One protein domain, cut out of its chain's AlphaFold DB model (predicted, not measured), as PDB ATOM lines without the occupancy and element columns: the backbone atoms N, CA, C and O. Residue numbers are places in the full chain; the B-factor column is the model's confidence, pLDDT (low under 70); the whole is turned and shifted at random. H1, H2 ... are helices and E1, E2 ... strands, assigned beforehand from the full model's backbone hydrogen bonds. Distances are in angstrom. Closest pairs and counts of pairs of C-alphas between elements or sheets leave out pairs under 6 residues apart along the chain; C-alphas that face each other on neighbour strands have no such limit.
ATOM      1  N   LEU A  38     851.640 -11.312 147.590       54.50
ATOM      2  CA  LEU A  38     852.258 -11.888 146.392       54.50
ATOM      3  C   LEU A  38     852.507 -10.852 145.278       54.50
ATOM      4  O   LEU A  38     853.377 -11.064 144.439       54.50
ATOM      5  N   TYR A  39     851.839  -9.693 145.319       56.31
ATOM      6  CA  TYR A  39     852.052  -8.603 144.355       56.31
ATOM      7  C   TYR A  39     853.473  -8.053 144.293       56.31
ATOM      8  O   TYR A  39     853.887  -7.526 143.261       56.31
ATOM      9  N   PHE A  40     854.202  -8.125 145.402       57.44
ATOM     10  CA  PHE A  40     855.499  -7.463 145.538       57.44
ATOM     11  C   PHE A  40     856.676  -8.440 145.503       57.44
ATOM     12  O   PHE A  40     857.825  -8.011 145.396       57.44
ATOM     13  N   THR A  41     856.402  -9.745 145.584       50.66
ATOM     14  CA  THR A  41     857.422 -10.800 145.520       50.66
ATOM     15  C   THR A  41     857.756 -11.218 144.095       50.66
ATOM     16  O   THR A  41     858.890 -11.612 143.848       50.66
ATOM     17  N   GLU A  42     856.810 -11.111 143.161       51.56
ATOM     18  CA  GLU A  42     857.047 -11.417 141.749       51.56
ATOM     19  C   GLU A  42     857.528 -10.161 141.030       51.56
ATOM     20  O   GLU A  42     856.923  -9.095 141.129       51.56
ATOM     21  N   ASP A  43     858.665 -10.274 140.353       53.78
ATOM     22  CA  ASP A  43     859.393  -9.161 139.767       53.78
ATOM     23  C   ASP A  43     858.515  -8.284 138.866       53.78
ATOM     24  O   ASP A  43     858.250  -8.569 137.700       53.78
ATOM     25  N   ILE A  44     858.109  -7.138 139.419       54.62
ATOM     26  CA  ILE A  44     857.492  -6.011 138.704       54.62
ATOM     27  C   ILE A  44     858.376  -5.580 137.513       54.62
ATOM     28  O   ILE A  44     857.886  -4.963 136.573       54.62
ATOM     29  N   THR A  45     859.664  -5.936 137.557       51.28
ATOM     30  CA  THR A  45     860.710  -5.665 136.568       51.28
ATOM     31  C   THR A  45     860.782  -6.658 135.410       51.28
ATOM     32  O   THR A  45     861.454  -6.355 134.431       51.28
ATOM     33  N   ASP A  46     860.130  -7.821 135.484       59.56
ATOM     34  CA  ASP A  46     860.196  -8.811 134.404       59.56
ATOM     35  C   ASP A  46     859.039  -8.588 133.417       59.56
ATOM     36  O   ASP A  46     858.030  -9.295 133.408       59.56
ATOM     37  N   GLU A  47     859.160  -7.534 132.603       59.84
ATOM     38  CA  GLU A  47     858.170  -7.153 131.578       59.84
ATOM     39  C   GLU A  47     857.912  -8.271 130.550       59.84
ATOM     40  O   GLU A  47     856.871  -8.288 129.896       59.84
ATOM     41  N   ASN A  48     858.836  -9.229 130.441       60.19
ATOM     42  CA  ASN A  48     858.755 -10.368 129.529       60.19
ATOM     43  C   ASN A  48     857.898 -11.530 130.054       60.19
ATOM     44  O   ASN A  48     857.652 -12.485 129.313       60.19
ATOM     45  N   ARG A  49     857.448 -11.486 131.315       67.75
ATOM     46  CA  ARG A  49     856.641 -12.552 131.913       67.75
ATOM     47  C   ARG A  49     855.161 -12.186 131.899       67.75
ATOM     48  O   ARG A  49     854.769 -11.101 132.323       67.75
ATOM     49  N   GLU A  50     854.321 -13.119 131.446       67.50
ATOM     50  CA  GLU A  50     852.872 -12.931 131.488       67.50
ATOM     51  C   GLU A  50     852.416 -12.747 132.951       67.50
ATOM     52  O   GLU A  50     852.741 -13.586 133.798       67.50
ATOM     53  N   PRO A  51     851.684 -11.662 133.277       71.00
ATOM     54  CA  PRO A  51     851.230 -11.427 134.638       71.00
ATOM     55  C   PRO A  51     850.232 -12.508 135.046       71.00
ATOM     56  O   PRO A  51     849.321 -12.834 134.275       71.00
ATOM     57  N   SER A  52     850.393 -13.018 136.270       75.31
ATOM     58  CA  SER A  52     849.474 -13.977 136.883       75.31
ATOM     59  C   SER A  52     848.037 -13.438 136.943       75.31
ATOM     60  O   SER A  52     847.790 -12.234 136.794       75.31
ATOM     61  N   LEU A  53     847.059 -14.320 137.169       75.94
ATOM     62  CA  LEU A  53     845.663 -13.896 137.292       75.94
ATOM     63  C   LEU A  53     845.483 -12.940 138.473       75.94
ATOM     64  O   LEU A  53     844.925 -11.857 138.275       75.94
ATOM     65  N   GLY A  54     846.035 -13.264 139.646       75.00
ATOM     66  CA  GLY A  54     846.068 -12.347 140.783       75.00
ATOM     67  C   GLY A  54     846.671 -10.998 140.391       75.00
ATOM     68  O   GLY A  54     846.082  -9.950 140.689       75.00
ATOM     69  N   ARG A  55     847.768 -11.008 139.612       76.12
ATOM     70  CA  ARG A  55     848.439  -9.805 139.095       76.12
ATOM     71  C   ARG A  55     847.591  -8.939 138.142       76.12
ATOM     72  O   ARG A  55     847.770  -7.730 138.071       76.12
ATOM     73  N   ARG A  56     846.629  -9.498 137.418       78.75
ATOM     74  CA  ARG A  56     845.725  -8.672 136.591       78.75
ATOM     75  C   ARG A  56     844.619  -8.028 137.423       78.75
ATOM     76  O   ARG A  56     844.203  -6.904 137.147       78.75
ATOM     77  N   TRP A  57     844.143  -8.735 138.443       79.44
ATOM     78  CA  TRP A  57     842.998  -8.310 139.246       79.44
ATOM     79  C   TRP A  57     843.285  -7.101 140.129       79.44
ATOM     80  O   TRP A  57     842.520  -6.141 140.126       79.44
ATOM     81  N   ILE A  58     844.393  -7.101 140.857       80.38
ATOM     82  CA  ILE A  58     844.763  -5.958 141.701       80.38
ATOM     83  C   ILE A  58     845.348  -4.793 140.885       80.38
ATOM     84  O   ILE A  58     845.080  -3.647 141.242       80.38
ATOM     85  N   GLU A  59     846.010  -5.023 139.739       82.69
ATOM     86  CA  GLU A  59     846.376  -3.938 138.805       82.69
ATOM     87  C   GLU A  59     845.145  -3.104 138.395       82.69
ATOM     88  O   GLU A  59     845.231  -1.876 138.324       82.69
ATOM     89  N   LYS A  60     843.967  -3.727 138.238       84.50
ATOM     90  CA  LYS A  60     842.704  -3.009 137.989       84.50
ATOM     91  C   LYS A  60     842.382  -1.999 139.097       84.50
ATOM     92  O   LYS A  60     841.990  -0.876 138.789       84.50
ATOM     93  N   TYR A  61     842.569  -2.358 140.368       85.50
ATOM     94  CA  TYR A  61     842.330  -1.444 141.493       85.50
ATOM     95  C   TYR A  61     843.374  -0.327 141.569       85.50
ATOM     96  O   TYR A  61     843.004   0.813 141.855       85.50
ATOM     97  N   LEU A  62     844.643  -0.619 141.270       85.75
ATOM     98  CA  LEU A  62     845.724   0.377 141.265       85.75
ATOM     99  C   LEU A  62     845.539   1.431 140.156       85.75
ATOM    100  O   LEU A  62     845.810   2.617 140.362       85.75
ATOM    101  N   LEU A  63     845.027   1.015 138.992       86.50
ATOM    102  CA  LEU A  63     844.745   1.900 137.855       86.50
ATOM    103  C   LEU A  63     843.501   2.780 138.057       86.50
ATOM    104  O   LEU A  63     843.372   3.820 137.412       86.50
ATOM    105  N   HIS A  64     842.580   2.409 138.949       88.62
ATOM    106  CA  HIS A  64     841.394   3.219 139.212       88.62
ATOM    107  C   HIS A  64     841.769   4.546 139.881       88.62
ATOM    108  O   HIS A  64     842.269   4.557 140.999       88.62
ATOM    109  N   ALA A  65     841.457   5.675 139.232       86.38
ATOM    110  CA  ALA A  65     841.818   7.028 139.686       86.38
ATOM    111  C   ALA A  65     841.278   7.408 141.081       86.38
ATOM    112  O   ALA A  65     841.851   8.260 141.751       86.38
ATOM    113  N   ARG A  66     840.183   6.776 141.522       87.88
ATOM    114  CA  ARG A  66     839.568   6.999 142.844       87.88
ATOM    115  C   ARG A  66     840.154   6.116 143.951       87.88
ATOM    116  O   ARG A  66     839.772   6.282 145.103       87.88
ATOM    117  N   SER A  67     841.053   5.195 143.614       87.94
ATOM    118  CA  SER A  67     841.760   4.368 144.591       87.94
ATOM    119  C   SER A  67     842.938   5.133 145.189       87.94
ATOM    120  O   SER A  67     843.660   5.829 144.468       87.94
ATOM    121  N   ILE A  68     843.145   4.948 146.493       88.06
ATOM    122  CA  ILE A  68     844.350   5.369 147.215       88.06
ATOM    123  C   ILE A  68     845.230   4.132 147.399       88.06
ATOM    124  O   ILE A  68     844.758   3.087 147.844       88.06
ATOM    125  N   ILE A  69     846.508   4.246 147.051       87.00
ATOM    126  CA  ILE A  69     847.497   3.182 147.197       87.00
ATOM    127  C   ILE A  69     848.147   3.340 148.572       87.00
ATOM    128  O   ILE A  69     848.957   4.242 148.788       87.00
ATOM    129  N   LEU A  70     847.784   2.465 149.508       86.12
ATOM    130  CA  LEU A  70     848.401   2.413 150.828       86.12
ATOM    131  C   LEU A  70     849.640   1.517 150.783       86.12
ATOM    132  O   LEU A  70     849.543   0.316 150.541       86.12
ATOM    133  N   THR A  71     850.809   2.102 151.022       80.88
ATOM    134  CA  THR A  71     852.088   1.386 151.051       80.88
ATOM    135  C   THR A  71     852.570   1.265 152.489       80.88
ATOM    136  O   THR A  71     852.705   2.270 153.183       80.88
ATOM    137  N   VAL A  72     852.815   0.035 152.940       79.31
ATOM    138  CA  VAL A  72     853.346  -0.243 154.280       79.31
ATOM    139  C   VAL A  72     854.827  -0.560 154.144       79.31
ATOM    140  O   VAL A  72     855.185  -1.583 153.559       79.31
ATOM    141  N   VAL A  73     855.681   0.314 154.678       78.12
ATOM    142  CA  VAL A  73     857.131   0.113 154.720       78.12
ATOM    143  C   VAL A  73     857.593  -0.323 156.095       78.12
ATOM    144  O   VAL A  73     857.100   0.166 157.107       78.12
ATOM    145  N   SER A  74     858.575  -1.219 156.148       79.12
ATOM    146  CA  SER A  74     859.271  -1.516 157.401       79.12
ATOM    147  C   SER A  74     860.453  -0.573 157.577       79.12
ATOM    148  O   SER A  74     861.245  -0.405 156.651       79.12
ATOM    149  N   ALA A  75     860.624  -0.022 158.777       82.25
ATOM    150  CA  ALA A  75     861.805   0.755 159.147       82.25
ATOM    151  C   ALA A  75     863.088  -0.095 159.209       82.25
ATOM    152  O   ALA A  75     864.189   0.444 159.191       82.25
ATOM    153  N   LYS A  76     862.952  -1.426 159.272       81.25
ATOM    154  CA  LYS A  76     864.074  -2.375 159.349       81.25
ATOM    155  C   LYS A  76     864.686  -2.700 157.988       81.25
ATOM    156  O   LYS A  76     865.736  -3.329 157.939       81.25
ATOM    157  N   ILE A  77     864.003  -2.347 156.901       72.88
ATOM    158  CA  ILE A  77     864.395  -2.686 155.533       72.88
ATOM    159  C   ILE A  77     864.731  -1.388 154.806       72.88
ATOM    160  O   ILE A  77     863.967  -0.426 154.867       72.88
ATOM    161  N   ASP A  78     865.841  -1.358 154.072       69.38
ATOM    162  CA  ASP A  78     866.206  -0.186 153.278       69.38
ATOM    163  C   ASP A  78     865.100   0.179 152.286       69.38
ATOM    164  O   ASP A  78     864.560  -0.678 151.586       69.38
ATOM    165  N   PHE A  79     864.788   1.471 152.177       63.41
ATOM    166  CA  PHE A  79     863.721   1.979 151.308       63.41
ATOM    167  C   PHE A  79     863.853   1.498 149.850       63.41
ATOM    168  O   PHE A  79     862.862   1.135 149.218       63.41
ATOM    169  N   CYS A  80     865.087   1.411 149.336       61.25
ATOM    170  CA  CYS A  80     865.367   0.926 147.981       61.25
ATOM    171  C   CYS A  80     865.000  -0.554 147.781       61.25
ATOM    172  O   CYS A  80     864.589  -0.943 146.689       61.25
ATOM    173  N   ALA A  81     865.102  -1.378 148.827       59.94
ATOM    174  CA  ALA A  81     864.778  -2.800 148.756       59.94
ATOM    175  C   ALA A  81     863.260  -3.063 148.743       59.94
ATOM    176  O   ALA A  81     862.825  -4.144 148.353       59.94
ATOM    177  N   GLN A  82     862.441  -2.077 149.122       60.53
ATOM    178  CA  GLN A  82     860.994  -2.249 149.287       60.53
ATOM    179  C   GLN A  82     860.201  -2.103 147.976       60.53
ATOM    180  O   GLN A  82     858.981  -2.220 147.994       60.53
ATOM    181  N   LYS A  83     860.868  -1.865 146.831       69.56
ATOM    182  CA  LYS A  83     860.295  -1.798 145.460       69.56
ATOM    183  C   LYS A  83     859.099  -0.831 145.266       69.56
ATOM    184  O   LYS A  83     858.538  -0.767 144.172       69.56
ATOM    185  N   ILE A  84     858.744  -0.012 146.262       70.12
ATOM    186  CA  ILE A  84     857.606   0.933 146.222       70.12
ATOM    187  C   ILE A  84     857.768   1.997 145.145       70.12
ATOM    188  O   ILE A  84     856.791   2.384 144.508       70.12
ATOM    189  N   THR A  85     859.002   2.425 144.885       68.25
ATOM    190  CA  THR A  85     859.296   3.408 143.841       68.25
ATOM    191  C   THR A  85     858.834   2.927 142.466       68.25
ATOM    192  O   THR A  85     858.233   3.708 141.738       68.25
ATOM    193  N   GLY A  86     858.995   1.637 142.147       76.94
ATOM    194  CA  GLY A  86     858.542   1.074 140.870       76.94
ATOM    195  C   GLY A  86     857.018   1.043 140.727       76.94
ATOM    196  O   GLY A  86     856.487   1.312 139.653       76.94
ATOM    197  N   ILE A  87     856.294   0.779 141.818       77.31
ATOM    198  CA  ILE A  87     854.821   0.828 141.843       77.31
ATOM    199  C   ILE A  87     854.347   2.264 141.660       77.31
ATOM    200  O   ILE A  87     853.450   2.514 140.859       77.31
ATOM    201  N   ALA A  88     854.967   3.206 142.372       79.56
ATOM    202  CA  ALA A  88     854.658   4.617 142.228       79.56
ATOM    203  C   ALA A  88     854.886   5.073 140.786       79.56
ATOM    204  O   ALA A  88     853.976   5.592 140.154       79.56
ATOM    205  N   ASP A  89     856.055   4.796 140.216       81.94
ATOM    206  CA  ASP A  89     856.371   5.222 138.855       81.94
ATOM    207  C   ASP A  89     855.443   4.595 137.802       81.94
ATOM    208  O   ASP A  89     855.126   5.256 136.810       81.94
ATOM    209  N   LYS A  90     854.960   3.363 138.034       81.94
ATOM    210  CA  LYS A  90     854.054   2.656 137.118       81.94
ATOM    211  C   LYS A  90     852.586   3.089 137.239       81.94
ATOM    212  O   LYS A  90     851.934   3.255 136.212       81.94
ATOM    213  N   TYR A  91     852.050   3.246 138.451       83.62
ATOM    214  CA  TYR A  91     850.600   3.431 138.664       83.62
ATOM    215  C   TYR A  91     850.199   4.832 139.142       83.62
ATOM    216  O   TYR A  91     849.041   5.227 138.987       83.62
ATOM    217  N   ASP A  92     851.130   5.597 139.709       87.19
ATOM    218  CA  ASP A  92     850.896   6.979 140.124       87.19
ATOM    219  C   ASP A  92     852.207   7.777 140.186       87.19
ATOM    220  O   ASP A  92     852.741   8.098 141.251       87.19
ATOM    221  N   ARG A  93     852.746   8.107 139.008       87.00
ATOM    222  CA  ARG A  93     854.030   8.813 138.890       87.00
ATOM    223  C   ARG A  93     854.013  10.188 139.563       87.00
ATOM    224  O   ARG A  93     855.046  10.646 140.052       87.00
ATOM    225  N   ALA A  94     852.849  10.835 139.604       89.62
ATOM    226  CA  ALA A  94     852.656  12.110 140.286       89.62
ATOM    227  C   ALA A  94     852.603  11.963 141.818       89.62
ATOM    228  O   ALA A  94     852.729  12.966 142.517       89.62
ATOM    229  N   ARG A  95     852.463  10.728 142.331       86.69
ATOM    230  CA  ARG A  95     852.415  10.378 143.760       86.69
ATOM    231  C   ARG A  95     851.301  11.119 144.509       86.69
ATOM    232  O   ARG A  95     851.438  11.417 145.690       86.69
ATOM    233  N   THR A  96     850.201  11.439 143.828       92.19
ATOM    234  CA  THR A  96     849.077  12.202 144.397       92.19
ATOM    235  C   THR A  96     848.081  11.327 145.152       92.19
ATOM    236  O   THR A  96     847.235  11.842 145.879       92.19
ATOM    237  N   ARG A  97     848.171  10.006 144.989       91.88
ATOM    238  CA  ARG A  97     847.237   9.007 145.520       91.88
ATOM    239  C   ARG A  97     847.951   7.910 146.306       91.88
ATOM    240  O   ARG A  97     847.353   6.871 146.565       91.88
ATOM    241  N   ILE A  98     849.216   8.116 146.675       88.00
ATOM    242  CA  ILE A  98     850.003   7.167 147.466       88.00
ATOM    243  C   ILE A  98     850.108   7.674 148.901       88.00
ATOM    244  O   ILE A  98     850.638   8.757 149.142       88.00
ATOM    245  N   LEU A  99     849.649   6.865 149.854       87.81
ATOM    246  CA  LEU A  99     849.876   7.084 151.278       87.81
ATOM    247  C   LEU A  99     850.924   6.077 151.767       87.81
ATOM    248  O   LEU A  99     850.769   4.872 151.573       87.81
ATOM    249  N   GLY A 100     851.998   6.562 152.385       84.19
ATOM    250  CA  GLY A 100     853.034   5.718 152.981       84.19
ATOM    251  C   GLY A 100     852.873   5.622 154.491       84.19
ATOM    252  O   GLY A 100     852.745   6.646 155.160       84.19
ATOM    253  N   THR A 101     852.916   4.411 155.037       83.56
ATOM    254  CA  THR A 101     852.971   4.166 156.481       83.56
ATOM    255  C   THR A 101     854.257   3.438 156.830       83.56
ATOM    256  O   THR A 101     854.662   2.506 156.142       83.56
ATOM    257  N   VAL A 102     854.917   3.875 157.903       81.56
ATOM    258  CA  VAL A 102     856.145   3.251 158.399       81.56
ATOM    259  C   VAL A 102     855.805   2.401 159.612       81.56
ATOM    260  O   VAL A 102     855.265   2.906 160.593       81.56
ATOM    261  N   ASN A 103     856.140   1.118 159.544       81.94
ATOM    262  CA  ASN A 103     856.101   0.205 160.673       81.94
ATOM    263  C   ASN A 103     857.507   0.096 161.284       81.94
ATOM    264  O   ASN A 103     858.450  -0.291 160.582       81.94
TER     265      ASN A 103
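This is residues 38 to 103 of the 104 residues of the protein "Interferon-induced GTP-binding protein" of Penicillium digitatum (UniProt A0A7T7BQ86). Two parallel strands, E1 and E2, lie side by side as a small ribbon with the short helix H3 over one face, while the longest helix, H1, and E1 make the two arms of a V joined by residues 64 to 68. H2, a single short turn, sits near the far end of E1, and residues 38 to 52 are a long stretch with no named element at the open side of the V. The printed part has 66 residues, with three named helices and two named strands in the order H1, E1, H2, H3, E2; the sheet order is E1, E2. The class is mixed, helices and strands, and the whole is compact, with a radius of gyration of the C-alphas of 12.2 A and spans of 32 by 26 by 18 A.

E1, residues 69 to 74, and E2, residues 98 to 103, are parallel neighbours, with 24 degrees between their directions. C-alphas 71 and 100 face each other at 4.8 A, and N 71 to O 99 and N 101 to O 71 are within hydrogen-bond range, each at 2.8 A. With H2, residues 79 to 82, and H3, residues 84 to 91, the strands form a strand-helix-strand unit, two parallel strands joined through helices, with a right-handed crossover. The closest C-alphas of H3 and E1 are those of Ile 84 and Thr 71, 7.3 A apart; those of H3 and E2 are Ala 88 and Ile 98, at 7.5 A. H2 comes closest to E1 at the C-alphas of Gln 82 and Val 73, 7.1 A apart, and H2 and E2 are apart. H2 and H3 meet only through their link. H1, residues 53 to 63, is close to but not clearly touching H3, with the C-alphas of Leu 63 and Tyr 91 at 6.1 A and the lines about perpendicular at 77 degrees. H1 is apart from H2 and E2. In H3 every O i to N i+4 pair is within hydrogen-bond range, in H1 5 of 7, and H2 is too short for such a pair.

E1 is 16.3 A long from C-alpha 69 at (847.497, 3.182, 147.197), and E2 is 16.1 A long, ending at C-alpha 103 at (856.101, 0.205, 160.673). H1 is 15.8 A long from C-alpha 53 at (845.663, -13.896, 137.292). H3 measures 10.6 A and H2 5.4 A.

The C-alphas farthest apart, those of Asn 48 and Asn 103, are 33.0 A apart. The printed part has no cut. No link between named elements is long. Mean pLDDT of the printed part is 75.7; residues 38 to 50, 78 to 83 and 85 are under 70.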